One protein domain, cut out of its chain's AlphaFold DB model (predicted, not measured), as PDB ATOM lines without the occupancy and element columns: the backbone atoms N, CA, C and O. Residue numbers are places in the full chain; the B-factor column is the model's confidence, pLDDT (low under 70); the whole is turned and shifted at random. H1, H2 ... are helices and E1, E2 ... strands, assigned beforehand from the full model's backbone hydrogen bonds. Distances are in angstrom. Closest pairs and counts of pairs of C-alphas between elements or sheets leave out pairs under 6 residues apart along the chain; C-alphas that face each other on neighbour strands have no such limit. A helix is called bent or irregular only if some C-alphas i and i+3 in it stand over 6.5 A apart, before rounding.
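This is residues 553 to 624 and 635 to 752 of the 1243 residues of an uncharacterized protein of Fonsecaea pedrosoi CBS 271.37 (UniProt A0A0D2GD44). Beside a small ribbon of two strands, E1 and E2, the core is the helix pair H6 and H7, side by side and running opposite ways, with the long H4 crossing H7 and H5 packed on both H4 and H7. H1, H2 and H3 gather loosely at one end, residues 578 to 583 stick out there, and H9 lies far out beyond the ribbon. The printed part has 190 residues, with nine named helices and two strands in the order H1 H2 H3 H4 H5 H6 E1 H7 H8 H9 E2, mostly helix; the sheet, E1 - E2, is antiparallel. It is compact, radius of gyration of the C-alphas 17.5 A, spanning 56 by 38 by 31 A.

Start at C-alpha 684, (38.318, -30.847, 100.193), where E1, residues 684 to 686, begins; E2 is residues 742 to 744. H7, 690 to 707, runs 25.4 A, has a kink of 26 degrees near residue 701 and is irregular, C-alphas 703 and 706 being 7.8 A apart. H6, 662 to 677, runs 22.8 A. Find H4, 598 to 624, going 38.2 A to C-alpha 624 at (44.422, -11.942, 116.143). H3 is 582 to 596, 21.0 A; H1 555 to 566, 16.3 A; H5 637 to 642, H9 728 to 735, and H2, 569 to 572, and H8, 718 to 721, are short.

In the sheet, look at N 685 and O 743, 2.8 A apart, and N 743 and O 685, 2.9 A, within hydrogen-bond range. The closest C-alphas of E1 and H7 are Leu 686 and Gly 692, 5.8 A. H7 touches H6, closest C-alphas Gly 671 and Ala 694, 5.0 A, at a shallow tilt of 29 degrees, opposite ways. H4, with residues 605 to 613 alone, touches H7, residues 690 to 697 alone, about perpendicular at 82 degrees, Ser 612 and Gly 693 closest at 4.1 A. H4 and H6 only just touch, with 3 pairs of C-alphas within 8 A, Thr 605 and Val 674 closest at 6.8 A. H5 touches H7 at Val 638 and Phe 697, C-alphas 6.0 A apart. H1 is close but not clearly touching H6, H2, H3 and H8. H9 and H4 are apart. In H1, H3, H4, H5, H6 and H9 every O i to N i+4 pair is within hydrogen-bond range; in H7, 12 of 14 are; H2 and H8 are too short for one.

The C-alphas of Gly 579 and Leu 624 are farthest apart, 60.9 A. Residues 625 to 634 are not printed, and 17.8 A separates C-alphas 624 and 635. Of the links printed whole, H5 to H6 is long, 19 residues. Look for pLDDT under 70 at residues 553 to 555, 568 to 581 and 648 to 659.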
ATOM      1  N   THR A 553      62.854 -22.578  73.387       56.73
ATOM      2  CA  THR A 553      63.034 -21.366  72.584       56.73
ATOM      3  C   THR A 553      61.691 -20.776  72.159       56.73
ATOM      4  O   THR A 553      61.527 -19.572  72.232       56.73
ATOM      5  N   GLY A 554      60.700 -21.579  71.777       61.25
ATOM      6  CA  GLY A 554      59.362 -21.097  71.428       61.25
ATOM      7  C   GLY A 554      58.381 -21.188  72.596       61.25
ATOM      8  O   GLY A 554      58.336 -22.196  73.306       61.25
ATOM      9  N   LYS A 555      57.513 -20.184  72.752       69.06
ATOM     10  CA  LYS A 555      56.341 -20.277  73.639       69.06
ATOM     11  C   LYS A 555      55.410 -21.409  73.205       69.06
ATOM     12  O   LYS A 555      54.942 -22.160  74.055       69.06
ATOM     13  N   ASP A 556      55.203 -21.586  71.899       70.05
ATOM     14  CA  ASP A 556      54.354 -22.647  71.336       70.05
ATOM     15  C   ASP A 556      54.808 -24.053  71.743       70.05
ATOM     16  O   ASP A 556      53.985 -24.904  72.078       70.05
ATOM     17  N   GLN A 557      56.123 -24.292  71.783       70.25
ATOM     18  CA  GLN A 557      56.692 -25.561  72.235       70.25
ATOM     19  C   GLN A 557      56.407 -25.793  73.732       70.25
ATOM     20  O   GLN A 557      56.024 -26.898  74.124       70.25
ATOM     21  N   PHE A 558      56.503 -24.743  74.563       75.48
ATOM     22  CA  PHE A 558      56.109 -24.814  75.975       75.48
ATOM     23  C   PHE A 558      54.617 -25.125  76.122       75.48
ATOM     24  O   PHE A 558      54.241 -26.016  76.884       75.48
ATOM     25  N   VAL A 559      53.759 -24.432  75.367       75.79
ATOM     26  CA  VAL A 559      52.306 -24.665  75.353       75.79
ATOM     27  C   VAL A 559      51.990 -26.097  74.917       75.79
ATOM     28  O   VAL A 559      51.123 -26.736  75.514       75.79
ATOM     29  N   GLN A 560      52.712 -26.643  73.936       76.45
ATOM     30  CA  GLN A 560      52.550 -28.029  73.501       76.45
ATOM     31  C   GLN A 560      52.950 -29.029  74.599       76.45
ATOM     32  O   GLN A 560      52.171 -29.939  74.885       76.45
ATOM     33  N   PHE A 561      54.097 -28.843  75.265       79.47
ATOM     34  CA  PHE A 561      54.491 -29.651  76.433       79.47
ATOM     35  C   PHE A 561      53.427 -29.602  77.537       79.47
ATOM     36  O   PHE A 561      52.958 -30.649  77.995       79.47
ATOM     37  N   ALA A 562      53.009 -28.394  77.926       80.57
ATOM     38  CA  ALA A 562      52.000 -28.169  78.952       80.57
ATOM     39  C   ALA A 562      50.694 -28.903  78.616       80.57
ATOM     40  O   ALA A 562      50.128 -29.587  79.469       80.57
ATOM     41  N   ARG A 563      50.243 -28.822  77.356       81.45
ATOM     42  CA  ARG A 563      49.020 -29.468  76.861       81.45
ATOM     43  C   ARG A 563      49.107 -30.995  76.894       81.45
ATOM     44  O   ARG A 563      48.212 -31.629  77.449       81.45
ATOM     45  N   GLU A 564      50.171 -31.592  76.356       78.15
ATOM     46  CA  GLU A 564      50.325 -33.058  76.336       78.15
ATOM     47  C   GLU A 564      50.487 -33.653  77.741       78.15
ATOM     48  O   GLU A 564      49.926 -34.713  78.039       78.15
ATOM     49  N   ARG A 565      51.179 -32.941  78.640       80.31
ATOM     50  CA  ARG A 565      51.289 -33.315  80.054       80.31
ATOM     51  C   ARG A 565      49.940 -33.242  80.771       80.31
ATOM     52  O   ARG A 565      49.572 -34.168  81.487       80.31
ATOM     53  N   ASN A 566      49.191 -32.159  80.568       82.75
ATOM     54  CA  ASN A 566      47.895 -31.921  81.211       82.75
ATOM     55  C   ASN A 566      46.804 -32.905  80.747       82.75
ATOM     56  O   ASN A 566      45.913 -33.241  81.522       82.75
ATOM     57  N   ASN A 567      46.913 -33.413  79.515       75.32
ATOM     58  CA  ASN A 567      46.059 -34.469  78.965       75.32
ATOM     59  C   ASN A 567      46.410 -35.884  79.482       75.32
ATOM     60  O   ASN A 567      45.808 -36.859  79.033       75.32
ATOM     61  N   GLY A 568      47.438 -36.044  80.327       67.54
ATOM     62  CA  GLY A 568      47.909 -37.342  80.839       67.54
ATOM     63  C   GLY A 568      48.581 -38.261  79.803       67.54
ATOM     64  O   GLY A 568      49.184 -39.269  80.177       67.54
ATOM     65  N   ARG A 569      48.539 -37.907  78.510       57.10
ATOM     66  CA  ARG A 569      49.042 -38.717  77.385       57.10
ATOM     67  C   ARG A 569      50.530 -39.034  77.487       57.10
ATOM     68  O   ARG A 569      50.933 -40.131  77.106       57.10
ATOM     69  N   ALA A 570      51.308 -38.129  78.080       55.37
ATOM     70  CA  ALA A 570      52.743 -38.293  78.286       55.37
ATOM     71  C   ALA A 570      53.134 -39.537  79.119       55.37
ATOM     72  O   ALA A 570      54.253 -40.027  78.986       55.37
ATOM     73  N   HIS A 571      52.230 -40.084  79.944       56.60
ATOM     74  CA  HIS A 571      52.523 -41.255  80.784       56.60
ATOM     75  C   HIS A 571      51.998 -42.588  80.220       56.60
ATOM     76  O   HIS A 571      52.448 -43.642  80.664       56.60
ATOM     77  N   SER A 572      51.035 -42.574  79.289       54.68
ATOM     78  CA  SER A 572      50.255 -43.778  78.944       54.68
ATOM     79  C   SER A 572      49.995 -44.014  77.456       54.68
ATOM     80  O   SER A 572      49.834 -45.171  77.067       54.68
ATOM     81  N   TYR A 573      49.922 -42.973  76.616       52.24
ATOM     82  CA  TYR A 573      49.435 -43.128  75.241       52.24
ATOM     83  C   TYR A 573      50.008 -42.065  74.290       52.24
ATOM     84  O   TYR A 573      49.397 -41.034  74.011       52.24
ATOM     85  N   TRP A 574      51.190 -42.354  73.744       57.58
ATOM     86  CA  TRP A 574      51.943 -41.486  72.822       57.58
ATOM     87  C   TRP A 574      51.448 -41.524  71.366       57.58
ATOM     88  O   TRP A 574      52.117 -41.042  70.456       57.58
ATOM     89  N   ASP A 575      50.269 -42.088  71.115       52.62
ATOM     90  CA  ASP A 575      49.827 -42.480  69.773       52.62
ATOM     91  C   ASP A 575      49.605 -41.298  68.805       52.62
ATOM     92  O   ASP A 575      49.728 -41.437  67.589       52.62
ATOM     93  N   GLY A 576      49.381 -40.096  69.350       53.84
ATOM     94  CA  GLY A 576      49.340 -38.837  68.595       53.84
ATOM     95  C   GLY A 576      50.685 -38.397  67.994       53.84
ATOM     96  O   GLY A 576      50.716 -37.435  67.229       53.84
ATOM     97  N   PHE A 577      51.789 -39.088  68.306       52.98
ATOM     98  CA  PHE A 577      53.102 -38.868  67.693       52.98
ATOM     99  C   PHE A 577      53.362 -39.714  66.438       52.98
ATOM    100  O   PHE A 577      54.445 -39.599  65.861       52.98
ATOM    101  N   ARG A 578      52.395 -40.504  65.940       52.15
ATOM    102  CA  ARG A 578      52.495 -41.134  64.607       52.15
ATOM    103  C   ARG A 578      52.586 -40.059  63.508       52.15
ATOM    104  O   ARG A 578      51.574 -39.601  62.990       52.15
ATOM    105  N   GLY A 579      53.813 -39.654  63.171       55.14
ATOM    106  CA  GLY A 579      54.124 -38.591  62.208       55.14
ATOM    107  C   GLY A 579      54.572 -37.251  62.811       55.14
ATOM    108  O   GLY A 579      54.799 -36.316  62.049       55.14
ATOM    109  N   ARG A 580      54.726 -37.129  64.141       55.80
ATOM    110  CA  ARG A 580      55.313 -35.937  64.791       55.80
ATOM    111  C   ARG A 580      56.714 -36.208  65.337       55.80
ATOM    112  O   ARG A 580      57.139 -37.349  65.488       55.80
ATOM    113  N   ASP A 581      57.412 -35.115  65.619       65.58
ATOM    114  CA  ASP A 581      58.824 -35.068  65.975       65.58
ATOM    115  C   ASP A 581      59.181 -35.934  67.204       65.58
ATOM    116  O   ASP A 581      58.774 -35.659  68.336       65.58
ATOM    117  N   LEU A 582      59.970 -36.991  66.980       71.97
ATOM    118  CA  LEU A 582      60.465 -37.884  68.033       71.97
ATOM    119  C   LEU A 582      61.417 -37.167  69.009       71.97
ATOM    120  O   LEU A 582      61.576 -37.622  70.144       71.97
ATOM    121  N   LEU A 583      62.036 -36.056  68.591       70.29
ATOM    122  CA  LEU A 583      62.903 -35.242  69.446       70.29
ATOM    123  C   LEU A 583      62.086 -34.569  70.554       70.29
ATOM    124  O   LEU A 583      62.420 -34.721  71.729       70.29
ATOM    125  N   LEU A 584      60.958 -33.944  70.190       72.23
ATOM    126  CA  LEU A 584      59.987 -33.373  71.128       72.23
ATOM    127  C   LEU A 584      59.543 -34.418  72.161       72.23
ATOM    128  O   LEU A 584      59.609 -34.155  73.357       72.23
ATOM    129  N   ALA A 585      59.152 -35.623  71.732       73.32
ATOM    130  CA  ALA A 585      58.732 -36.678  72.660       73.32
ATOM    131  C   ALA A 585      59.840 -37.072  73.657       73.32
ATOM    132  O   ALA A 585      59.592 -37.170  74.861       73.32
ATOM    133  N   ARG A 586      61.079 -37.242  73.177       76.46
ATOM    134  CA  ARG A 586      62.237 -37.573  74.020       76.46
ATOM    135  C   ARG A 586      62.561 -36.470  75.030       76.46
ATOM    136  O   ARG A 586      62.859 -36.782  76.181       76.46
ATOM    137  N   GLU A 587      62.519 -35.206  74.614       74.16
ATOM    138  CA  GLU A 587      62.752 -34.068  75.510       74.16
ATOM    139  C   GLU A 587      61.626 -33.940  76.557       74.16
ATOM    140  O   GLU A 587      61.935 -33.781  77.736       74.16
ATOM    141  N   ILE A 588      60.347 -34.118  76.184       77.52
ATOM    142  CA  ILE A 588      59.213 -34.152  77.136       77.52
ATOM    143  C   ILE A 588      59.424 -35.227  78.212       77.52
ATOM    144  O   ILE A 588      59.244 -34.939  79.395       77.52
ATOM    145  N   ILE A 589      59.819 -36.446  77.823       78.96
ATOM    146  CA  ILE A 589      60.107 -37.534  78.774       78.96
ATOM    147  C   ILE A 589      61.245 -37.126  79.718       78.96
ATOM    148  O   ILE A 589      61.085 -37.229  80.929       78.96
ATOM    149  N   GLY A 590      62.343 -36.571  79.192       80.97
ATOM    150  CA  GLY A 590      63.461 -36.099  80.018       80.97
ATOM    151  C   GLY A 590      63.070 -35.000  81.016       80.97
ATOM    152  O   GLY A 590      63.528 -35.015  82.156       80.97
ATOM    153  N   ILE A 591      62.187 -34.076  80.625       83.01
ATOM    154  CA  ILE A 591      61.633 -33.054  81.527       83.01
ATOM    155  C   ILE A 591      60.785 -33.716  82.619       83.01
ATOM    156  O   ILE A 591      60.928 -33.375  83.793       83.01
ATOM    157  N   ILE A 592      59.928 -34.678  82.258       82.27
ATOM    158  CA  ILE A 592      59.095 -35.415  83.219       82.27
ATOM    159  C   ILE A 592      59.974 -36.172  84.216       82.27
ATOM    160  O   ILE A 592      59.793 -35.959  85.414       82.27
ATOM    161  N   ASP A 593      60.972 -36.929  83.758       84.41
ATOM    162  CA  ASP A 593      61.940 -37.640  84.605       84.41
ATOM    163  C   ASP A 593      62.629 -36.692  85.606       84.41
ATOM    164  O   ASP A 593      62.787 -37.021  86.784       84.41
ATOM    165  N   VAL A 594      62.991 -35.475  85.177       86.66
ATOM    166  CA  VAL A 594      63.581 -34.450  86.057       86.66
ATOM    167  C   VAL A 594      62.552 -33.837  87.019       86.66
ATOM    168  O   VAL A 594      62.908 -33.552  88.160       86.66
ATOM    169  N   THR A 595      61.281 -33.661  86.633       84.56
ATOM    170  CA  THR A 595      60.224 -33.253  87.589       84.56
ATOM    171  C   THR A 595      59.863 -34.356  88.583       84.56
ATOM    172  O   THR A 595      59.481 -34.068  89.719       84.56
ATOM    173  N   GLU A 596      59.969 -35.616  88.165       78.71
ATOM    174  CA  GLU A 596      59.691 -36.778  88.999       78.71
ATOM    175  C   GLU A 596      60.865 -37.141  89.911       78.71
ATOM    176  O   GLU A 596      60.656 -37.792  90.947       78.71
ATOM    177  N   ASP A 597      62.061 -36.634  89.602       84.31
ATOM    178  CA  ASP A 597      63.232 -36.731  90.455       84.31
ATOM    179  C   ASP A 597      62.912 -36.338  91.900       84.31
ATOM    180  O   ASP A 597      62.259 -35.334  92.209       84.31
ATOM    181  N   TRP A 598      63.381 -37.178  92.814       80.55
ATOM    182  CA  TRP A 598      63.015 -37.071  94.210       80.55
ATOM    183  C   TRP A 598      63.574 -35.793  94.873       80.55
ATOM    184  O   TRP A 598      62.891 -35.208  95.720       80.55
ATOM    185  N   ALA A 599      64.771 -35.321  94.501       83.36
ATOM    186  CA  ALA A 599      65.363 -34.123  95.098       83.36
ATOM    187  C   ALA A 599      64.661 -32.848  94.606       83.36
ATOM    188  O   ALA A 599      64.376 -31.951  95.409       83.36
ATOM    189  N   VAL A 600      64.328 -32.810  93.313       89.91
ATOM    190  CA  VAL A 600      63.555 -31.736  92.670       89.91
ATOM    191  C   VAL A 600      62.157 -31.645  93.286       89.91
ATOM    192  O   VAL A 600      61.777 -30.596  93.813       89.91
ATOM    193  N   HIS A 601      61.420 -32.760  93.316       88.18
ATOM    194  CA  HIS A 601      60.071 -32.808  93.886       88.18
ATOM    195  C   HIS A 601      60.049 -32.407  95.355       88.18
ATOM    196  O   HIS A 601      59.225 -31.600  95.768       88.18
ATOM    197  N   ARG A 602      61.008 -32.881  96.156       86.61
ATOM    198  CA  ARG A 602      61.087 -32.515  97.573       86.61
ATOM    199  C   ARG A 602      61.245 -31.010  97.787       86.61
ATOM    200  O   ARG A 602      60.595 -30.462  98.683       86.61
ATOM    201  N   LEU A 603      62.117 -30.346  97.022       91.69
ATOM    202  CA  LEU A 603      62.281 -28.895  97.132       91.69
ATOM    203  C   LEU A 603      60.996 -28.174  96.697       91.69
ATOM    204  O   LEU A 603      60.577 -27.237  97.375       91.69
ATOM    205  N   LEU A 604      60.334 -28.651  95.643       94.44
ATOM    206  CA  LEU A 604      59.053 -28.135  95.160       94.44
ATOM    207  C   LEU A 604      57.919 -28.275  96.199       94.44
ATOM    208  O   LEU A 604      57.284 -27.279  96.557       94.44
ATOM    209  N   THR A 605      57.703 -29.469  96.754       90.51
ATOM    210  CA  THR A 605      56.739 -29.733  97.838       90.51
ATOM    211  C   THR A 605      57.035 -28.849  99.057       90.51
ATOM    212  O   THR A 605      56.118 -28.283  99.658       90.51
ATOM    213  N   ALA A 606      58.311 -28.658  99.412       89.47
ATOM    214  CA  ALA A 606      58.712 -27.779 100.511       89.47
ATOM    215  C   ALA A 606      58.465 -26.290 100.217       89.47
ATOM    216  O   ALA A 606      57.988 -25.582 101.102       89.47
ATOM    217  N   PHE A 607      58.742 -25.823  98.997       94.90
ATOM    218  CA  PHE A 607      58.445 -24.468  98.522       94.90
ATOM    219  C   PHE A 607      56.946 -24.162  98.610       94.90
ATOM    220  O   PHE A 607      56.556 -23.200  99.279       94.90
ATOM    221  N   MET A 608      56.091 -25.028  98.060       95.87
ATOM    222  CA  MET A 608      54.640 -24.848  98.159       95.87
ATOM    223  C   MET A 608      54.165 -24.896  99.616       95.87
ATOM    224  O   MET A 608      53.359 -24.065 100.039       95.87
ATOM    225  N   ASN A 609      54.703 -25.810 100.428       90.64
ATOM    226  CA  ASN A 609      54.348 -25.896 101.841       90.64
ATOM    227  C   ASN A 609      54.771 -24.639 102.631       90.64
ATOM    228  O   ASN A 609      53.994 -24.177 103.471       90.64
ATOM    229  N   VAL A 610      55.918 -24.013 102.323       91.22
ATOM    230  CA  VAL A 610      56.307 -22.703 102.884       91.22
ATOM    231  C   VAL A 610      55.299 -21.620 102.507       91.22
ATOM    232  O   VAL A 610      54.853 -20.893 103.399       91.22
ATOM    233  N   LEU A 611      54.879 -21.527 101.238       94.02
ATOM    234  CA  LEU A 611      53.842 -20.569 100.826       94.02
ATOM    235  C   LEU A 611      52.541 -20.801 101.612       94.02
ATOM    236  O   LEU A 611      52.004 -19.864 102.208       94.02
ATOM    237  N   SER A 612      52.093 -22.057 101.716       91.98
ATOM    238  CA  SER A 612      50.911 -22.456 102.497       91.98
ATOM    239  C   SER A 612      51.022 -22.045 103.976       91.98
ATOM    240  O   SER A 612      50.091 -21.482 104.564       91.98
ATOM    241  N   HIS A 613      52.199 -22.245 104.576       88.12
ATOM    242  CA  HIS A 613      52.482 -21.925 105.969       88.12
ATOM    243  C   HIS A 613      52.485 -20.410 106.207       88.12
ATOM    244  O   HIS A 613      51.827 -19.924 107.126       88.12
ATOM    245  N   ARG A 614      53.154 -19.623 105.357       89.02
ATOM    246  CA  ARG A 614      53.166 -18.157 105.500       89.02
ATOM    247  C   ARG A 614      51.784 -17.546 105.258       89.02
ATOM    248  O   ARG A 614      51.390 -16.647 106.001       89.02
ATOM    249  N   LEU A 615      51.005 -18.071 104.311       90.10
ATOM    250  CA  LEU A 615      49.622 -17.633 104.079       90.10
ATOM    251  C   LEU A 615      48.695 -17.967 105.257       90.10
ATOM    252  O   LEU A 615      47.903 -17.117 105.671       90.10
ATOM    253  N   THR A 616      48.789 -19.170 105.832       85.74
ATOM    254  CA  THR A 616      47.992 -19.556 107.014       85.74
ATOM    255  C   THR A 616      48.383 -18.751 108.254       85.74
ATOM    256  O   THR A 616      47.496 -18.250 108.951       85.74
ATOM    257  N   VAL A 617      49.679 -18.517 108.484       84.11
ATOM    258  CA  VAL A 617      50.177 -17.627 109.548       84.11
ATOM    259  C   VAL A 617      49.698 -16.187 109.343       84.11
ATOM    260  O   VAL A 617      49.237 -15.569 110.301       84.11
ATOM    261  N   GLY A 618      49.719 -15.663 108.114       83.22
ATOM    262  CA  GLY A 618      49.198 -14.331 107.783       83.22
ATOM    263  C   GLY A 618      47.691 -14.193 108.038       83.22
ATOM    264  O   GLY A 618      47.248 -13.212 108.643       83.22
ATOM    265  N   LYS A 619      46.898 -15.204 107.659       82.73
ATOM    266  CA  LYS A 619      45.451 -15.267 107.947       82.73
ATOM    267  C   LYS A 619      45.194 -15.331 109.462       82.73
ATOM    268  O   LYS A 619      44.378 -14.564 109.974       82.73
ATOM    269  N   TRP A 620      45.941 -16.151 110.206       78.16
ATOM    270  CA  TRP A 620      45.821 -16.240 111.668       78.16
ATOM    271  C   TRP A 620      46.228 -14.931 112.367       78.16
ATOM    272  O   TRP A 620      45.504 -14.433 113.231       78.16
ATOM    273  N   ALA A 621      47.321 -14.302 111.927       79.49
ATOM    274  CA  ALA A 621      47.750 -12.980 112.374       79.49
ATOM    275  C   ALA A 621      46.663 -11.911 112.168       79.49
ATOM    276  O   ALA A 621      46.438 -11.094 113.060       79.49
ATOM    277  N   ALA A 622      45.958 -11.932 111.032       78.28
ATOM    278  CA  ALA A 622      44.842 -11.024 110.772       78.28
ATOM    279  C   ALA A 622      43.666 -11.251 111.740       78.28
ATOM    280  O   ALA A 622      43.129 -10.275 112.256       78.28
ATOM    281  N   THR A 623      43.318 -12.505 112.061       77.25
ATOM    282  CA  THR A 623      42.262 -12.815 113.055       77.25
ATOM    283  C   THR A 623      42.625 -12.445 114.498       77.25
ATOM    284  O   THR A 623      41.738 -12.295 115.334       77.25
ATOM    285  N   LEU A 624      43.919 -12.294 114.808       73.05
ATOM    286  CA  LEU A 624      44.422 -11.942 116.143       73.05
ATOM    287  C   LEU A 624      44.596 -10.428 116.366       73.05
ATOM    288  O   LEU A 624      44.782 -10.008 117.513       73.05
ATOM    289  N   THR A 635      49.722  -6.972 100.776       83.78
ATOM    290  CA  THR A 635      50.564  -7.822  99.928       83.78
ATOM    291  C   THR A 635      50.901  -9.125 100.644       83.78
ATOM    292  O   THR A 635      51.577  -9.142 101.675       83.78
ATOM    293  N   THR A 636      50.384 -10.220 100.109       90.16
ATOM    294  CA  THR A 636      50.696 -11.585 100.524       90.16
ATOM    295  C   THR A 636      52.081 -11.994 100.026       90.16
ATOM    296  O   THR A 636      52.591 -11.435  99.060       90.16
ATOM    297  N   ILE A 637      52.673 -13.025 100.638       91.72
ATOM    298  CA  ILE A 637      53.946 -13.596 100.167       91.72
ATOM    299  C   ILE A 637      53.891 -14.026  98.691       91.72
ATOM    300  O   ILE A 637      54.879 -13.891  97.984       91.72
ATOM    301  N   VAL A 638      52.735 -14.510  98.222       93.77
ATOM    302  CA  VAL A 638      52.534 -14.927  96.829       93.77
ATOM    303  C   VAL A 638      52.527 -13.721  95.892       93.77
ATOM    304  O   VAL A 638      53.201 -13.760  94.871       93.77
ATOM    305  N   GLU A 639      51.829 -12.638  96.246       93.41
ATOM    306  CA  GLU A 639      51.857 -11.392  95.464       93.41
ATOM    307  C   GLU A 639      53.279 -10.818  95.422       93.41
ATOM    308  O   GLU A 639      53.819 -10.631  94.340       93.41
ATOM    309  N   SER A 640      53.950 -10.686  96.573       92.66
ATOM    310  CA  SER A 640      55.336 -10.201  96.627       92.66
ATOM    311  C   SER A 640      56.347 -11.102  95.908       92.66
ATOM    312  O   SER A 640      57.399 -10.614  95.511       92.66
ATOM    313  N   LEU A 641      56.068 -12.401  95.751       94.32
ATOM    314  CA  LEU A 641      56.889 -13.320  94.959       94.32
ATOM    315  C   LEU A 641      56.671 -13.103  93.457       94.32
ATOM    316  O   LEU A 641      57.638 -13.044  92.704       94.32
ATOM    317  N   ILE A 642      55.417 -12.941  93.035       94.03
ATOM    318  CA  ILE A 642      55.037 -12.696  91.637       94.03
ATOM    319  C   ILE A 642      55.470 -11.298  91.171       94.03
ATOM    320  O   ILE A 642      55.859 -11.122  90.018       94.03
ATOM    321  N   ASP A 643      55.491 -10.306  92.061       91.65
ATOM    322  CA  ASP A 643      56.029  -8.968  91.780       91.65
ATOM    323  C   ASP A 643      57.507  -9.007  91.336       91.65
ATOM    324  O   ASP A 643      57.961  -8.092  90.654       91.65
ATOM    325  N   ARG A 644      58.245 -10.084  91.653       90.18
ATOM    326  CA  ARG A 644      59.643 -10.308  91.238       90.18
ATOM    327  C   ARG A 644      59.809 -11.075  89.919       90.18
ATOM    328  O   ARG A 644      60.942 -11.341  89.525       90.18
ATOM    329  N   PHE A 645      58.721 -11.481  89.266       91.70
ATOM    330  CA  PHE A 645      58.792 -12.232  88.009       91.70
ATOM    331  C   PHE A 645      59.145 -11.314  86.836       91.70
ATOM    332  O   PHE A 645      58.817 -10.124  86.838       91.70
ATOM    333  N   ASP A 646      59.785 -11.898  85.824       85.23
ATOM    334  CA  ASP A 646      60.115 -11.239  84.567       85.23
ATOM    335  C   ASP A 646      58.855 -10.712  83.866       85.23
ATOM    336  O   ASP A 646      57.817 -11.370  83.840       85.23
ATOM    337  N   ARG A 647      58.944  -9.499  83.310       80.72
ATOM    338  CA  ARG A 647      57.854  -8.841  82.559       80.72
ATOM    339  C   ARG A 647      58.169  -8.676  81.071       80.72
ATOM    340  O   ARG A 647      57.285  -8.326  80.296       80.72
ATOM    341  N   ASP A 648      59.408  -8.983  80.694       68.98
ATOM    342  CA  ASP A 648      59.955  -8.897  79.345       68.98
ATOM    343  C   ASP A 648      60.507 -10.260  78.911       68.98
ATOM    344  O   ASP A 648      61.090 -10.989  79.712       68.98
ATOM    345  N   TYR A 649      60.401 -10.544  77.613       61.09
ATOM    346  CA  TYR A 649      60.923 -11.739  76.949       61.09
ATOM    347  C   TYR A 649      62.384 -12.056  77.328       61.09
ATOM    348  O   TYR A 649      63.290 -11.240  77.141       61.09
ATOM    349  N   LEU A 650      62.665 -13.275  77.786       56.74
ATOM    350  CA  LEU A 650      64.038 -13.773  77.928       56.74
ATOM    351  C   LEU A 650      64.610 -14.204  76.561       56.74
ATOM    352  O   LEU A 650      63.880 -14.316  75.578       56.74
ATOM    353  N   ASN A 651      65.938 -14.329  76.436       51.98
ATOM    354  CA  ASN A 651      66.558 -14.693  75.150       51.98
ATOM    355  C   ASN A 651      66.179 -16.136  74.794       51.98
ATOM    356  O   ASN A 651      66.506 -17.050  75.542       51.98
ATOM    357  N   GLY A 652      65.510 -16.313  73.656       53.02
ATOM    358  CA  GLY A 652      64.962 -17.586  73.192       53.02
ATOM    359  C   GLY A 652      63.629 -17.355  72.490       53.02
ATOM    360  O   GLY A 652      63.493 -17.732  71.333       53.02
ATOM    361  N   TRP A 653      62.714 -16.654  73.170       48.97
ATOM    362  CA  TRP A 653      61.342 -16.414  72.715       48.97
ATOM    363  C   TRP A 653      61.281 -15.433  71.540       48.97
ATOM    364  O   TRP A 653      62.017 -14.439  71.499       48.97
ATOM    365  N   ASP A 654      60.409 -15.738  70.579       50.64
ATOM    366  CA  ASP A 654      60.299 -15.023  69.311       50.64
ATOM    367  C   ASP A 654      59.868 -13.560  69.486       50.64
ATOM    368  O   ASP A 654      59.171 -13.192  70.434       50.64
ATOM    369  N   ARG A 655      60.213 -12.700  68.515       49.50
ATOM    370  CA  ARG A 655      59.848 -11.260  68.536       49.50
ATOM    371  C   ARG A 655      58.338 -10.990  68.624       49.50
ATOM    372  O   ARG A 655      57.946  -9.854  68.915       49.50
ATOM    373  N   TYR A 656      57.518 -11.992  68.323       52.29
ATOM    374  CA  TYR A 656      56.061 -11.927  68.357       52.29
ATOM    375  C   TYR A 656      55.492 -12.169  69.772       52.29
ATOM    376  O   TYR A 656      54.457 -11.593  70.104       52.29
ATOM    377  N   ASP A 657      56.212 -12.874  70.654       59.43
ATOM    378  CA  ASP A 657      55.799 -13.191  72.034       59.43
ATOM    379  C   ASP A 657      56.163 -12.099  73.048       59.43
ATOM    380  O   ASP A 657      56.795 -12.319  74.086       59.43
ATOM    381  N   LYS A 658      55.751 -10.866  72.749       60.08
ATOM    382  CA  LYS A 658      56.020  -9.722  73.623       60.08
ATOM    383  C   LYS A 658      55.381  -9.918  75.007       60.08
ATOM    384  O   LYS A 658      54.197 -10.225  75.139       60.08
ATOM    385  N   ASN A 659      56.180  -9.647  76.038       66.95
ATOM    386  CA  ASN A 659      55.779  -9.496  77.441       66.95
ATOM    387  C   ASN A 659      55.239 -10.765  78.142       66.95
ATOM    388  O   ASN A 659      54.607 -10.656  79.193       66.95
ATOM    389  N   CYS A 660      55.469 -11.965  77.597       76.30
ATOM    390  CA  CYS A 660      55.221 -13.215  78.327       76.30
ATOM    391  C   CYS A 660      56.337 -13.479  79.354       76.30
ATOM    392  O   CYS A 660      57.519 -13.377  79.029       76.30
ATOM    393  N   SER A 661      55.952 -13.841  80.583       85.11
ATOM    394  CA  SER A 661      56.865 -14.191  81.680       85.11
ATOM    395  C   SER A 661      57.235 -15.672  81.636       85.11
ATOM    396  O   SER A 661      56.385 -16.529  81.901       85.11
ATOM    397  N   TRP A 662      58.507 -15.978  81.382       84.02
ATOM    398  CA  TRP A 662      59.039 -17.346  81.395       84.02
ATOM    399  C   TRP A 662      58.959 -17.964  82.793       84.02
ATOM    400  O   TRP A 662      58.549 -19.118  82.936       84.02
ATOM    401  N   ILE A 663      59.268 -17.192  83.847       88.36
ATOM    402  CA  ILE A 663      59.126 -17.685  85.228       88.36
ATOM    403  C   ILE A 663      57.653 -17.896  85.562       88.36
ATOM    404  O   ILE A 663      57.326 -18.871  86.231       88.36
ATOM    405  N   GLY A 664      56.755 -17.043  85.065       90.11
ATOM    406  CA  GLY A 664      55.311 -17.225  85.176       90.11
ATOM    407  C   GLY A 664      54.845 -18.564  84.604       90.11
ATOM    408  O   GLY A 664      54.079 -19.270  85.263       90.11
ATOM    409  N   THR A 665      55.340 -18.949  83.425       87.09
ATOM    410  CA  THR A 665      54.980 -20.226  82.789       87.09
ATOM    411  C   THR A 665      55.617 -21.426  83.500       87.09
ATOM    412  O   THR A 665      54.920 -22.388  83.822       87.09
ATOM    413  N   ALA A 666      56.902 -21.349  83.865       88.92
ATOM    414  CA  ALA A 666      57.576 -22.383  84.658       88.92
ATOM    415  C   ALA A 666      56.912 -22.590  86.037       88.92
ATOM    416  O   ALA A 666      56.698 -23.720  86.477       88.92
ATOM    417  N   ALA A 667      56.525 -21.505  86.712       93.55
ATOM    418  CA  ALA A 667      55.824 -21.528  87.995       93.55
ATOM    419  C   ALA A 667      54.437 -22.189  87.906       93.55
ATOM    420  O   ALA A 667      54.026 -22.877  88.845       93.55
ATOM    421  N   LEU A 668      53.734 -22.012  86.783       93.17
ATOM    422  CA  LEU A 668      52.456 -22.664  86.501       93.17
ATOM    423  C   LEU A 668      52.643 -24.188  86.395       93.17
ATOM    424  O   LEU A 668      51.951 -24.936  87.092       93.17
ATOM    425  N   GLU A 669      53.633 -24.657  85.628       89.97
ATOM    426  CA  GLU A 669      53.966 -26.089  85.528       89.97
ATOM    427  C   GLU A 669      54.403 -26.707  86.856       89.97
ATOM    428  O   GLU A 669      54.045 -27.845  87.166       89.97
ATOM    429  N   LEU A 670      55.156 -25.968  87.671       93.73
ATOM    430  CA  LEU A 670      55.534 -26.396  89.020       93.73
ATOM    431  C   LEU A 670      54.305 -26.535  89.930       93.73
ATOM    432  O   LEU A 670      54.183 -27.521  90.656       93.73
ATOM    433  N   GLY A 671      53.349 -25.605  89.835       94.73
ATOM    434  CA  GLY A 671      52.043 -25.722  90.488       94.73
ATOM    435  C   GLY A 671      51.268 -26.965  90.037       94.73
ATOM    436  O   GLY A 671      50.803 -27.732  90.882       94.73
ATOM    437  N   ARG A 672      51.188 -27.222  88.721       93.43
ATOM    438  CA  ARG A 672      50.535 -28.429  88.175       93.43
ATOM    439  C   ARG A 672      51.248 -29.717  88.592       93.43
ATOM    440  O   ARG A 672      50.579 -30.695  88.897       93.43
ATOM    441  N   THR A 673      52.578 -29.720  88.673       91.10
ATOM    442  CA  THR A 673      53.371 -30.887  89.111       91.10
ATOM    443  C   THR A 673      52.954 -31.347  90.513       91.10
ATOM    444  O   THR A 673      52.729 -32.535  90.732       91.10
ATOM    445  N   VAL A 674      52.757 -30.407  91.444       92.88
ATOM    446  CA  VAL A 674      52.256 -30.713  92.797       92.88
ATOM    447  C   VAL A 674      50.804 -31.200  92.767       92.88
ATOM    448  O   VAL A 674      50.474 -32.147  93.477       92.88
ATOM    449  N   MET A 675      49.950 -30.630  91.908       92.64
ATOM    450  CA  MET A 675      48.571 -31.113  91.717       92.64
ATOM    451  C   MET A 675      48.489 -32.517  91.096       92.64
ATOM    452  O   MET A 675      47.550 -33.244  91.391       92.64
ATOM    453  N   LEU A 676      49.452 -32.917  90.262       89.61
ATOM    454  CA  LEU A 676      49.506 -34.255  89.662       89.61
ATOM    455  C   LEU A 676      50.043 -35.322  90.631       89.61
ATOM    456  O   LEU A 676      49.625 -36.475  90.552       89.61
ATOM    457  N   ARG A 677      50.971 -34.953  91.529       86.02
ATOM    458  CA  ARG A 677      51.745 -35.915  92.338       86.02
ATOM    459  C   ARG A 677      51.414 -35.947  93.830       86.02
ATOM    460  O   ARG A 677      51.412 -37.028  94.410       86.02
ATOM    461  N   ASP A 678      51.153 -34.797  94.451       86.86
ATOM    462  CA  ASP A 678      50.915 -34.691  95.903       86.86
ATOM    463  C   ASP A 678      49.415 -34.623  96.263       86.86
ATOM    464  O   ASP A 678      49.059 -34.689  97.442       86.86
ATOM    465  N   TRP A 679      48.523 -34.462  95.277       91.92
ATOM    466  CA  TRP A 679      47.075 -34.404  95.499       91.92
ATOM    467  C   TRP A 679      46.472 -35.796  95.720       91.92
ATOM    468  O   TRP A 679      46.673 -36.729  94.947       91.92
ATOM    469  N   ASP A 680      45.678 -35.920  96.779       86.85
ATOM    470  CA  ASP A 680      45.078 -37.168  97.255       86.85
ATOM    471  C   ASP A 680      43.739 -37.521  96.585       86.85
ATOM    472  O   ASP A 680      43.032 -38.410  97.062       86.85
ATOM    473  N   ARG A 681      43.389 -36.834  95.487       90.52
ATOM    474  CA  ARG A 681      42.100 -36.948  94.779       90.52
ATOM    475  C   ARG A 681      40.877 -36.594  95.636       90.52
ATOM    476  O   ARG A 681      39.758 -36.963  95.293       90.52
ATOM    477  N   SER A 682      41.059 -35.858  96.736       90.44
ATOM    478  CA  SER A 682      39.946 -35.315  97.521       90.44
ATOM    479  C   SER A 682      39.493 -33.943  96.991       90.44
ATOM    480  O   SER A 682      40.330 -33.142  96.556       90.44
ATOM    481  N   PRO A 683      38.186 -33.617  97.034       92.05
ATOM    482  CA  PRO A 683      37.699 -32.296  96.643       92.05
ATOM    483  C   PRO A 683      37.939 -31.243  97.741       92.05
ATOM    484  O   PRO A 683      38.073 -30.053  97.436       92.05
ATOM    485  N   VAL A 684      38.042 -31.676  99.008       92.34
ATOM    486  CA  VAL A 684      38.318 -30.847 100.193       92.34
ATOM    487  C   VAL A 684      39.786 -30.954 100.603       92.34
ATOM    488  O   VAL A 684      40.221 -31.927 101.212       92.34
ATOM    489  N   ILE A 685      40.541 -29.890 100.349       92.50
ATOM    490  CA  ILE A 685      41.996 -29.849 100.504       92.50
ATOM    491  C   ILE A 685      42.394 -29.092 101.776       92.50
ATOM    492  O   ILE A 685      41.791 -28.083 102.162       92.50
ATOM    493  N   LEU A 686      43.455 -29.559 102.438       90.15
ATOM    494  CA  LEU A 686      44.065 -28.867 103.573       90.15
ATOM    495  C   LEU A 686      44.836 -27.623 103.105       90.15
ATOM    496  O   LEU A 686      45.736 -27.699 102.272       90.15
ATOM    497  N   ARG A 687      44.525 -26.464 103.698       90.01
ATOM    498  CA  ARG A 687      45.192 -25.181 103.403       90.01
ATOM    499  C   ARG A 687      46.650 -25.145 103.862       90.01
ATOM    500  O   ARG A 687      47.437 -24.402 103.291       90.01
ATOM    501  N   ALA A 688      46.992 -25.908 104.898       85.29
ATOM    502  CA  ALA A 688      48.372 -26.124 105.320       85.29
ATOM    503  C   ALA A 688      48.871 -27.435 104.700       85.29
ATOM    504  O   ALA A 688      48.381 -28.507 105.058       85.29
ATOM    505  N   GLY A 689      49.815 -27.335 103.769       86.10
ATOM    506  CA  GLY A 689      50.343 -28.454 102.994       86.10
ATOM    507  C   GLY A 689      50.764 -28.032 101.580       86.10
ATOM    508  O   GLY A 689      50.448 -26.922 101.144       86.10
ATOM    509  N   PRO A 690      51.466 -28.907 100.840       90.38
ATOM    510  CA  PRO A 690      51.981 -28.597  99.507       90.38
ATOM    511  C   PRO A 690      50.864 -28.298  98.502       90.38
ATOM    512  O   PRO A 690      50.916 -27.272  97.836       90.38
ATOM    513  N   VAL A 691      49.806 -29.115  98.459       94.55
ATOM    514  CA  VAL A 691      48.665 -28.937  97.541       94.55
ATOM    515  C   VAL A 691      47.935 -27.613  97.802       94.55
ATOM    516  O   VAL A 691      47.721 -26.826  96.884       94.55
ATOM    517  N   GLY A 692      47.627 -27.301  99.068       93.61
ATOM    518  CA  GLY A 692      47.025 -26.015  99.443       93.61
ATOM    519  C   GLY A 692      47.923 -24.811  99.122       93.61
ATOM    520  O   GLY A 692      47.423 -23.750  98.751       93.61
ATOM    521  N   GLY A 693      49.245 -24.983  99.212       95.08
ATOM    522  CA  GLY A 693      50.235 -24.003  98.767       95.08
ATOM    523  C   GLY A 693      50.244 -23.795  97.254       95.08
ATOM    524  O   GLY A 693      50.186 -22.652  96.806       95.08
ATOM    525  N   ALA A 694      50.248 -24.883  96.480       96.82
ATOM    526  CA  ALA A 694      50.197 -24.857  95.020       96.82
ATOM    527  C   ALA A 694      48.916 -24.182  94.514       96.82
ATOM    528  O   ALA A 694      48.991 -23.315  93.650       96.82
ATOM    529  N   LEU A 695      47.758 -24.486  95.106       97.13
ATOM    530  CA  LEU A 695      46.485 -23.847  94.761       97.13
ATOM    531  C   LEU A 695      46.472 -22.341  95.048       97.13
ATOM    532  O   LEU A 695      46.035 -21.556  94.204       97.13
ATOM    533  N   GLU A 696      46.962 -21.898  96.211       95.45
ATOM    534  CA  GLU A 696      47.016 -20.460  96.517       95.45
ATOM    535  C   GLU A 696      48.085 -19.728  95.675       95.45
ATOM    536  O   GLU A 696      47.888 -18.557  95.342       95.45
ATOM    537  N   PHE A 697      49.163 -20.413  95.268       97.64
ATOM    538  CA  PHE A 697      50.180 -19.900  94.341       97.64
ATOM    539  C   PHE A 697      49.643 -19.764  92.908       97.64
ATOM    540  O   PHE A 697      49.693 -18.668  92.350       97.64
ATOM    541  N   LEU A 698      49.020 -20.814  92.360       97.53
ATOM    542  CA  LEU A 698      48.313 -20.793  91.071       97.53
ATOM    543  C   LEU A 698      47.222 -19.715  91.048       97.53
ATOM    544  O   LEU A 698      47.104 -18.979  90.074       97.53
ATOM    545  N   ALA A 699      46.481 -19.536  92.145       96.11
ATOM    546  CA  ALA A 699      45.508 -18.451  92.267       96.11
ATOM    547  C   ALA A 699      46.159 -17.057  92.278       96.11
ATOM    548  O   ALA A 699      45.537 -16.082  91.855       96.11
ATOM    549  N   GLY A 700      47.387 -16.929  92.786       95.66
ATOM    550  CA  GLY A 700      48.198 -15.721  92.644       95.66
ATOM    551  C   GLY A 700      48.549 -15.453  91.184       95.66
ATOM    552  O   GLY A 700      48.237 -14.380  90.668       95.66
ATOM    553  N   LEU A 701      49.116 -16.454  90.506       95.89
ATOM    554  CA  LEU A 701      49.494 -16.386  89.091       95.89
ATOM    555  C   LEU A 701      48.288 -16.037  88.207       95.89
ATOM    556  O   LEU A 701      48.370 -15.114  87.403       95.89
ATOM    557  N   TYR A 702      47.131 -16.668  88.429       95.44
ATOM    558  CA  TYR A 702      45.898 -16.386  87.688       95.44
ATOM    559  C   TYR A 702      45.396 -14.940  87.870       95.44
ATOM    560  O   TYR A 702      44.857 -14.339  86.936       95.44
ATOM    561  N   ARG A 703      45.591 -14.335  89.052       92.34
ATOM    562  CA  ARG A 703      45.277 -12.908  89.291       92.34
ATOM    563  C   ARG A 703      46.258 -11.975  88.582       92.34
ATOM    564  O   ARG A 703      45.847 -10.901  88.149       92.34
ATOM    565  N   ALA A 704      47.516 -12.384  88.452       92.33
ATOM    566  CA  ALA A 704      48.568 -11.637  87.767       92.33
ATOM    567  C   ALA A 704      48.657 -11.923  86.254       92.33
ATOM    568  O   ALA A 704      49.431 -11.255  85.576       92.33
ATOM    569  N   ARG A 705      47.868 -12.864  85.710       91.93
ATOM    570  CA  ARG A 705      48.018 -13.409  84.343       91.93
ATOM    571  C   ARG A 705      48.156 -12.351  83.243       91.93
ATOM    572  O   ARG A 705      49.069 -12.441  82.433       91.93
ATOM    573  N   HIS A 706      47.353 -11.285  83.288       87.87
ATOM    574  CA  HIS A 706      47.417 -10.176  82.324       87.87
ATOM    575  C   HIS A 706      48.728  -9.372  82.389       87.87
ATOM    576  O   HIS A 706      49.149  -8.804  81.391       87.87
ATOM    577  N   GLN A 707      49.383  -9.324  83.552       86.59
ATOM    578  CA  GLN A 707      50.679  -8.666  83.754       86.59
ATOM    579  C   GLN A 707      51.880  -9.594  83.494       86.59
ATOM    580  O   GLN A 707      53.022  -9.160  83.631       86.59
ATOM    581  N   LEU A 708      51.626 -10.880  83.241       88.33
ATOM    582  CA  LEU A 708      52.618 -11.916  82.934       88.33
ATOM    583  C   LEU A 708      52.425 -12.468  81.505       88.33
ATOM    584  O   LEU A 708      53.114 -13.408  81.116       88.33
ATOM    585  N   ASN A 709      51.443 -11.922  80.773       86.02
ATOM    586  CA  ASN A 709      50.901 -12.402  79.500       86.02
ATOM    587  C   ASN A 709      50.732 -13.940  79.458       86.02
ATOM    588  O   ASN A 709      51.187 -14.612  78.532       86.02
ATOM    589  N   LEU A 710      50.114 -14.485  80.515       88.19
ATOM    590  CA  LEU A 710      49.710 -15.890  80.626       88.19
ATOM    591  C   LEU A 710      48.237 -16.029  80.230       88.19
ATOM    592  O   LEU A 710      47.393 -15.265  80.714       88.19
ATOM    593  N   ASP A 711      47.930 -17.028  79.409       87.04
ATOM    594  CA  ASP A 711      46.551 -17.349  79.046       87.04
ATOM    595  C   ASP A 711      45.767 -17.897  80.255       87.04
ATOM    596  O   ASP A 711      46.340 -18.510  81.160       87.04
ATOM    597  N   ALA A 712      44.450 -17.685  80.278       89.15
ATOM    598  CA  ALA A 712      43.563 -18.337  81.234       89.15
ATOM    599  C   ALA A 712      43.482 -19.851  80.976       89.15
ATOM    600  O   ALA A 712      43.496 -20.624  81.937       89.15
ATOM    601  N   ASP A 713      43.489 -20.274  79.709       88.80
ATOM    602  CA  ASP A 713      43.303 -21.675  79.320       88.80
ATOM    603  C   ASP A 713      44.412 -22.597  79.827       88.80
ATOM    604  O   ASP A 713      44.188 -23.781  80.087       88.80
ATOM    605  N   TRP A 714      45.610 -22.051  80.030       89.09
ATOM    606  CA  TRP A 714      46.753 -22.798  80.550       89.09
ATOM    607  C   TRP A 714      46.555 -23.226  82.006       89.09
ATOM    608  O   TRP A 714      47.181 -24.188  82.445       89.09
ATOM    609  N   PHE A 715      45.690 -22.550  82.765       93.90
ATOM    610  CA  PHE A 715      45.409 -22.910  84.155       93.90
ATOM    611  C   PHE A 715      44.422 -24.075  84.293       93.90
ATOM    612  O   PHE A 715      44.366 -24.675  85.368       93.90
ATOM    613  N   HIS A 716      43.692 -24.430  83.231       93.70
ATOM    614  CA  HIS A 716      42.779 -25.569  83.244       93.70
ATOM    615  C   HIS A 716      43.531 -26.881  83.523       93.70
ATOM    616  O   HIS A 716      44.641 -27.102  83.036       93.70
ATOM    617  N   MET A 717      42.912 -27.779  84.288       93.73
ATOM    618  CA  MET A 717      43.447 -29.086  84.682       93.73
ATOM    619  C   MET A 717      42.357 -30.161  84.521       93.73
ATOM    620  O   MET A 717      41.721 -30.530  85.508       93.73
ATOM    621  N   PRO A 718      42.100 -30.654  83.288       90.43
ATOM    622  CA  PRO A 718      40.982 -31.560  82.991       90.43
ATOM    623  C   PRO A 718      40.955 -32.813  83.872       90.43
ATOM    624  O   PRO A 718      39.905 -33.155  84.404       90.43
ATOM    625  N   PHE A 719      42.133 -33.377  84.168       89.77
ATOM    626  CA  PHE A 719      42.301 -34.535  85.052       89.77
ATOM    627  C   PHE A 719      41.669 -34.367  86.450       89.77
ATOM    628  O   PHE A 719      41.370 -35.361  87.111       89.77
ATOM    629  N   ILE A 720      41.465 -33.128  86.923       92.56
ATOM    630  CA  ILE A 720      40.741 -32.856  88.172       92.56
ATOM    631  C   ILE A 720      39.248 -33.139  87.998       92.56
ATOM    632  O   ILE A 720      38.656 -33.777  88.863       92.56
ATOM    633  N   ALA A 721      38.642 -32.684  86.900       90.57
ATOM    634  CA  ALA A 721      37.232 -32.931  86.607       90.57
ATOM    635  C   ALA A 721      36.978 -34.422  86.338       90.57
ATOM    636  O   ALA A 721      36.056 -34.987  86.918       90.57
ATOM    637  N   ASP A 722      37.859 -35.067  85.566       89.61
ATOM    638  CA  ASP A 722      37.784 -36.496  85.216       89.61
ATOM    639  C   ASP A 722      37.897 -37.438  86.434       89.61
ATOM    640  O   ASP A 722      37.571 -38.622  86.354       89.61
ATOM    641  N   THR A 723      38.376 -36.929  87.575       89.46
ATOM    642  CA  THR A 723      38.504 -37.687  88.832       89.46
ATOM    643  C   THR A 723      37.174 -37.802  89.594       89.46
ATOM    644  O   THR A 723      37.045 -38.680  90.453       89.46
ATOM    645  N   PHE A 724      36.187 -36.944  89.313       90.62
ATOM    646  CA  PHE A 724      34.958 -36.829  90.101       90.62
ATOM    647  C   PHE A 724      33.695 -37.119  89.294       90.62
ATOM    648  O   PHE A 724      33.579 -36.757  88.129       90.62
ATOM    649  N   ASP A 725      32.704 -37.712  89.960       90.71
ATOM    650  CA  ASP A 725      31.362 -37.833  89.399       90.71
ATOM    651  C   ASP A 725      30.654 -36.463  89.355       90.71
ATOM    652  O   ASP A 725      30.754 -35.637  90.272       90.71
ATOM    653  N   ASP A 726      29.908 -36.249  88.272       88.60
ATOM    654  CA  ASP A 726      29.304 -34.969  87.902       88.60
ATOM    655  C   ASP A 726      28.201 -34.476  88.844       88.60
ATOM    656  O   ASP A 726      27.832 -33.302  88.784       88.60
ATOM    657  N   MET A 727      27.650 -35.346  89.693       88.17
ATOM    658  CA  MET A 727      26.545 -35.027  90.604       88.17
ATOM    659  C   MET A 727      27.016 -34.927  92.062       88.17
ATOM    660  O   MET A 727      26.532 -34.080  92.817       88.17
ATOM    661  N   SER A 728      27.987 -35.749  92.456       87.08
ATOM    662  CA  SER A 728      28.513 -35.843  93.821       87.08
ATOM    663  C   SER A 728      29.358 -34.634  94.235       87.08
ATOM    664  O   SER A 728      29.040 -34.007  95.249       87.08
ATOM    665  N   MET A 729      30.381 -34.247  93.460       89.37
ATOM    666  CA  MET A 729      31.234 -33.102  93.824       89.37
ATOM    667  C   MET A 729      30.446 -31.775  93.907       89.37
ATOM    668  O   MET A 729      30.658 -31.011  94.856       89.37
ATOM    669  N   PRO A 730      29.497 -31.473  92.995       90.55
ATOM    670  CA  PRO A 730      28.690 -30.260  93.115       90.55
ATOM    671  C   PRO A 730      27.736 -30.282  94.319       90.55
ATOM    672  O   PRO A 730      27.517 -29.240  94.943       90.55
ATOM    673  N   ALA A 731      27.206 -31.452  94.696       87.77
ATOM    674  CA  ALA A 731      26.385 -31.601  95.897       87.77
ATOM    675  C   ALA A 731      27.197 -31.394  97.191       87.77
ATOM    676  O   ALA A 731      26.726 -30.709  98.107       87.77
ATOM    677  N   GLU A 732      28.432 -31.908  97.261       88.66
ATOM    678  CA  GLU A 732      29.334 -31.664  98.394       88.66
ATOM    679  C   GLU A 732      29.622 -30.162  98.556       88.66
ATOM    680  O   GLU A 732      29.499 -29.625  99.661       88.66
ATOM    681  N   TRP A 733      29.887 -29.449  97.456       92.09
ATOM    682  CA  TRP A 733      30.136 -28.002  97.458       92.09
ATOM    683  C   TRP A 733      28.987 -27.165  98.036       92.09
ATOM    684  O   TRP A 733      29.248 -26.222  98.786       92.09
ATOM    685  N   LEU A 734      27.723 -27.514  97.762       89.26
ATOM    686  CA  LEU A 734      26.565 -26.835  98.371       89.26
ATOM    687  C   LEU A 734      26.536 -26.989  99.901       89.26
ATOM    688  O   LEU A 734      26.107 -26.079 100.617       89.26
ATOM    689  N   SER A 735      27.002 -28.132 100.413       87.54
ATOM    690  CA  SER A 735      27.113 -28.393 101.853       87.54
ATOM    691  C   SER A 735      28.369 -27.773 102.486       87.54
ATOM    692  O   SER A 735      28.379 -27.467 103.684       87.54
ATOM    693  N   PHE A 736      29.418 -27.545 101.689       90.01
ATOM    694  CA  PHE A 736      30.737 -27.147 102.161       90.01
ATOM    695  C   PHE A 736      30.745 -25.753 102.807       90.01
ATOM    696  O   PHE A 736      30.330 -24.737 102.237       90.01
ATOM    697  N   ARG A 737      31.290 -25.683 104.024       85.70
ATOM    698  CA  ARG A 737      31.511 -24.433 104.760       85.70
ATOM    699  C   ARG A 737      33.020 -24.171 104.856       85.70
ATOM    700  O   ARG A 737      33.705 -24.911 105.555       85.70
ATOM    701  N   PRO A 738      33.562 -23.140 104.176       79.28
ATOM    702  CA  PRO A 738      35.000 -22.901 104.157       79.28
ATOM    703  C   PRO A 738      35.518 -22.471 105.531       79.28
ATOM    704  O   PRO A 738      35.020 -21.512 106.121       79.28
ATOM    705  N   ASP A 739      36.573 -23.141 105.988       82.23
ATOM    706  CA  ASP A 739      37.286 -22.839 107.228       82.23
ATOM    707  C   ASP A 739      38.687 -22.250 106.947       82.23
ATOM    708  O   ASP A 739      39.252 -22.301 105.849       82.23
ATOM    709  N   SER A 740      39.285 -21.701 107.997       81.67
ATOM    710  CA  SER A 740      40.710 -21.422 108.112       81.67
ATOM    711  C   SER A 740      41.606 -22.592 107.671       81.67
ATOM    712  O   SER A 740      42.616 -22.344 107.008       81.67
ATOM    713  N   ARG A 741      41.242 -23.849 107.975       85.76
ATOM    714  CA  ARG A 741      42.066 -25.046 107.710       85.76
ATOM    715  C   ARG A 741      41.805 -25.726 106.372       85.76
ATOM    716  O   ARG A 741      42.717 -26.366 105.859       85.76
ATOM    717  N   GLN A 742      40.597 -25.613 105.829       89.98
ATOM    718  CA  GLN A 742      40.159 -26.351 104.640       89.98
ATOM    719  C   GLN A 742      39.749 -25.411 103.502       89.98
ATOM    720  O   GLN A 742      39.298 -24.283 103.711       89.98
ATOM    721  N   MET A 743      39.922 -25.887 102.278       92.08
ATOM    722  CA  MET A 743      39.466 -25.278 101.030       92.08
ATOM    723  C   MET A 743      38.818 -26.364 100.166       92.08
ATOM    724  O   MET A 743      38.983 -27.543 100.451       92.08
ATOM    725  N   HIS A 744      38.101 -25.979  99.115       94.76
ATOM    726  CA  HIS A 744      37.497 -26.919  98.171       94.76
ATOM    727  C   HIS A 744      37.909 -26.534  96.751       94.76
ATOM    728  O   HIS A 744      38.031 -25.338  96.472       94.76
ATOM    729  N   LEU A 745      38.111 -27.504  95.859       94.94
ATOM    730  CA  LEU A 745      38.640 -27.260  94.509       94.94
ATOM    731  C   LEU A 745      37.806 -26.262  93.695       94.94
ATOM    732  O   LEU A 745      38.375 -25.358  93.092       94.94
ATOM    733  N   LEU A 746      36.472 -26.311  93.781       94.38
ATOM    734  CA  LEU A 746      35.583 -25.315  93.147       94.38
ATOM    735  C   LEU A 746      35.753 -23.863  93.661       94.38
ATOM    736  O   LEU A 746      35.231 -22.939  93.046       94.38
ATOM    737  N   SER A 747      36.527 -23.616  94.729       92.90
ATOM    738  CA  SER A 747      36.982 -22.253  95.089       92.90
ATOM    739  C   SER A 747      38.065 -21.699  94.145       92.90
ATOM    740  O   SER A 747      38.418 -20.523  94.241       92.90
ATOM    741  N   PHE A 748      38.611 -22.540  93.266       95.21
ATOM    742  CA  PHE A 748      39.669 -22.253  92.297       95.21
ATOM    743  C   PHE A 748      39.152 -22.554  90.886       95.21
ATOM    744  O   PHE A 748      39.684 -23.393  90.168       95.21
ATOM    745  N   SER A 749      38.065 -21.890  90.495       94.12
ATOM    746  CA  SER A 749      37.325 -22.224  89.275       94.12
ATOM    747  C   SER A 749      38.122 -22.109  87.974       94.12
ATOM    748  O   SER A 749      37.804 -22.806  87.022       94.12
ATOM    749  N   PHE A 750      39.212 -21.335  87.956       94.49
ATOM    750  CA  PHE A 750      40.171 -21.268  86.844       94.49
ATOM    751  C   PHE A 750      40.888 -22.599  86.531       94.49
ATOM    752  O   PHE A 750      41.575 -22.694  85.522       94.49
ATOM    753  N   LEU A 751      40.768 -23.616  87.392       95.40
ATOM    754  CA  LEU A 751      41.250 -24.975  87.120       95.40
ATOM    755  C   LEU A 751      40.300 -25.769  86.212       95.40
ATOM    756  O   LEU A 751      40.685 -26.811  85.688       95.40
ATOM    757  N   PHE A 752      39.066 -25.305  86.027       94.52
ATOM    758  CA  PHE A 752      38.014 -26.009  85.302       94.52
ATOM    759  C   PHE A 752      37.657 -25.241  84.033       94.52
ATOM    760  O   PHE A 752      37.517 -24.021  84.065       94.52
TER     761      PHE A 752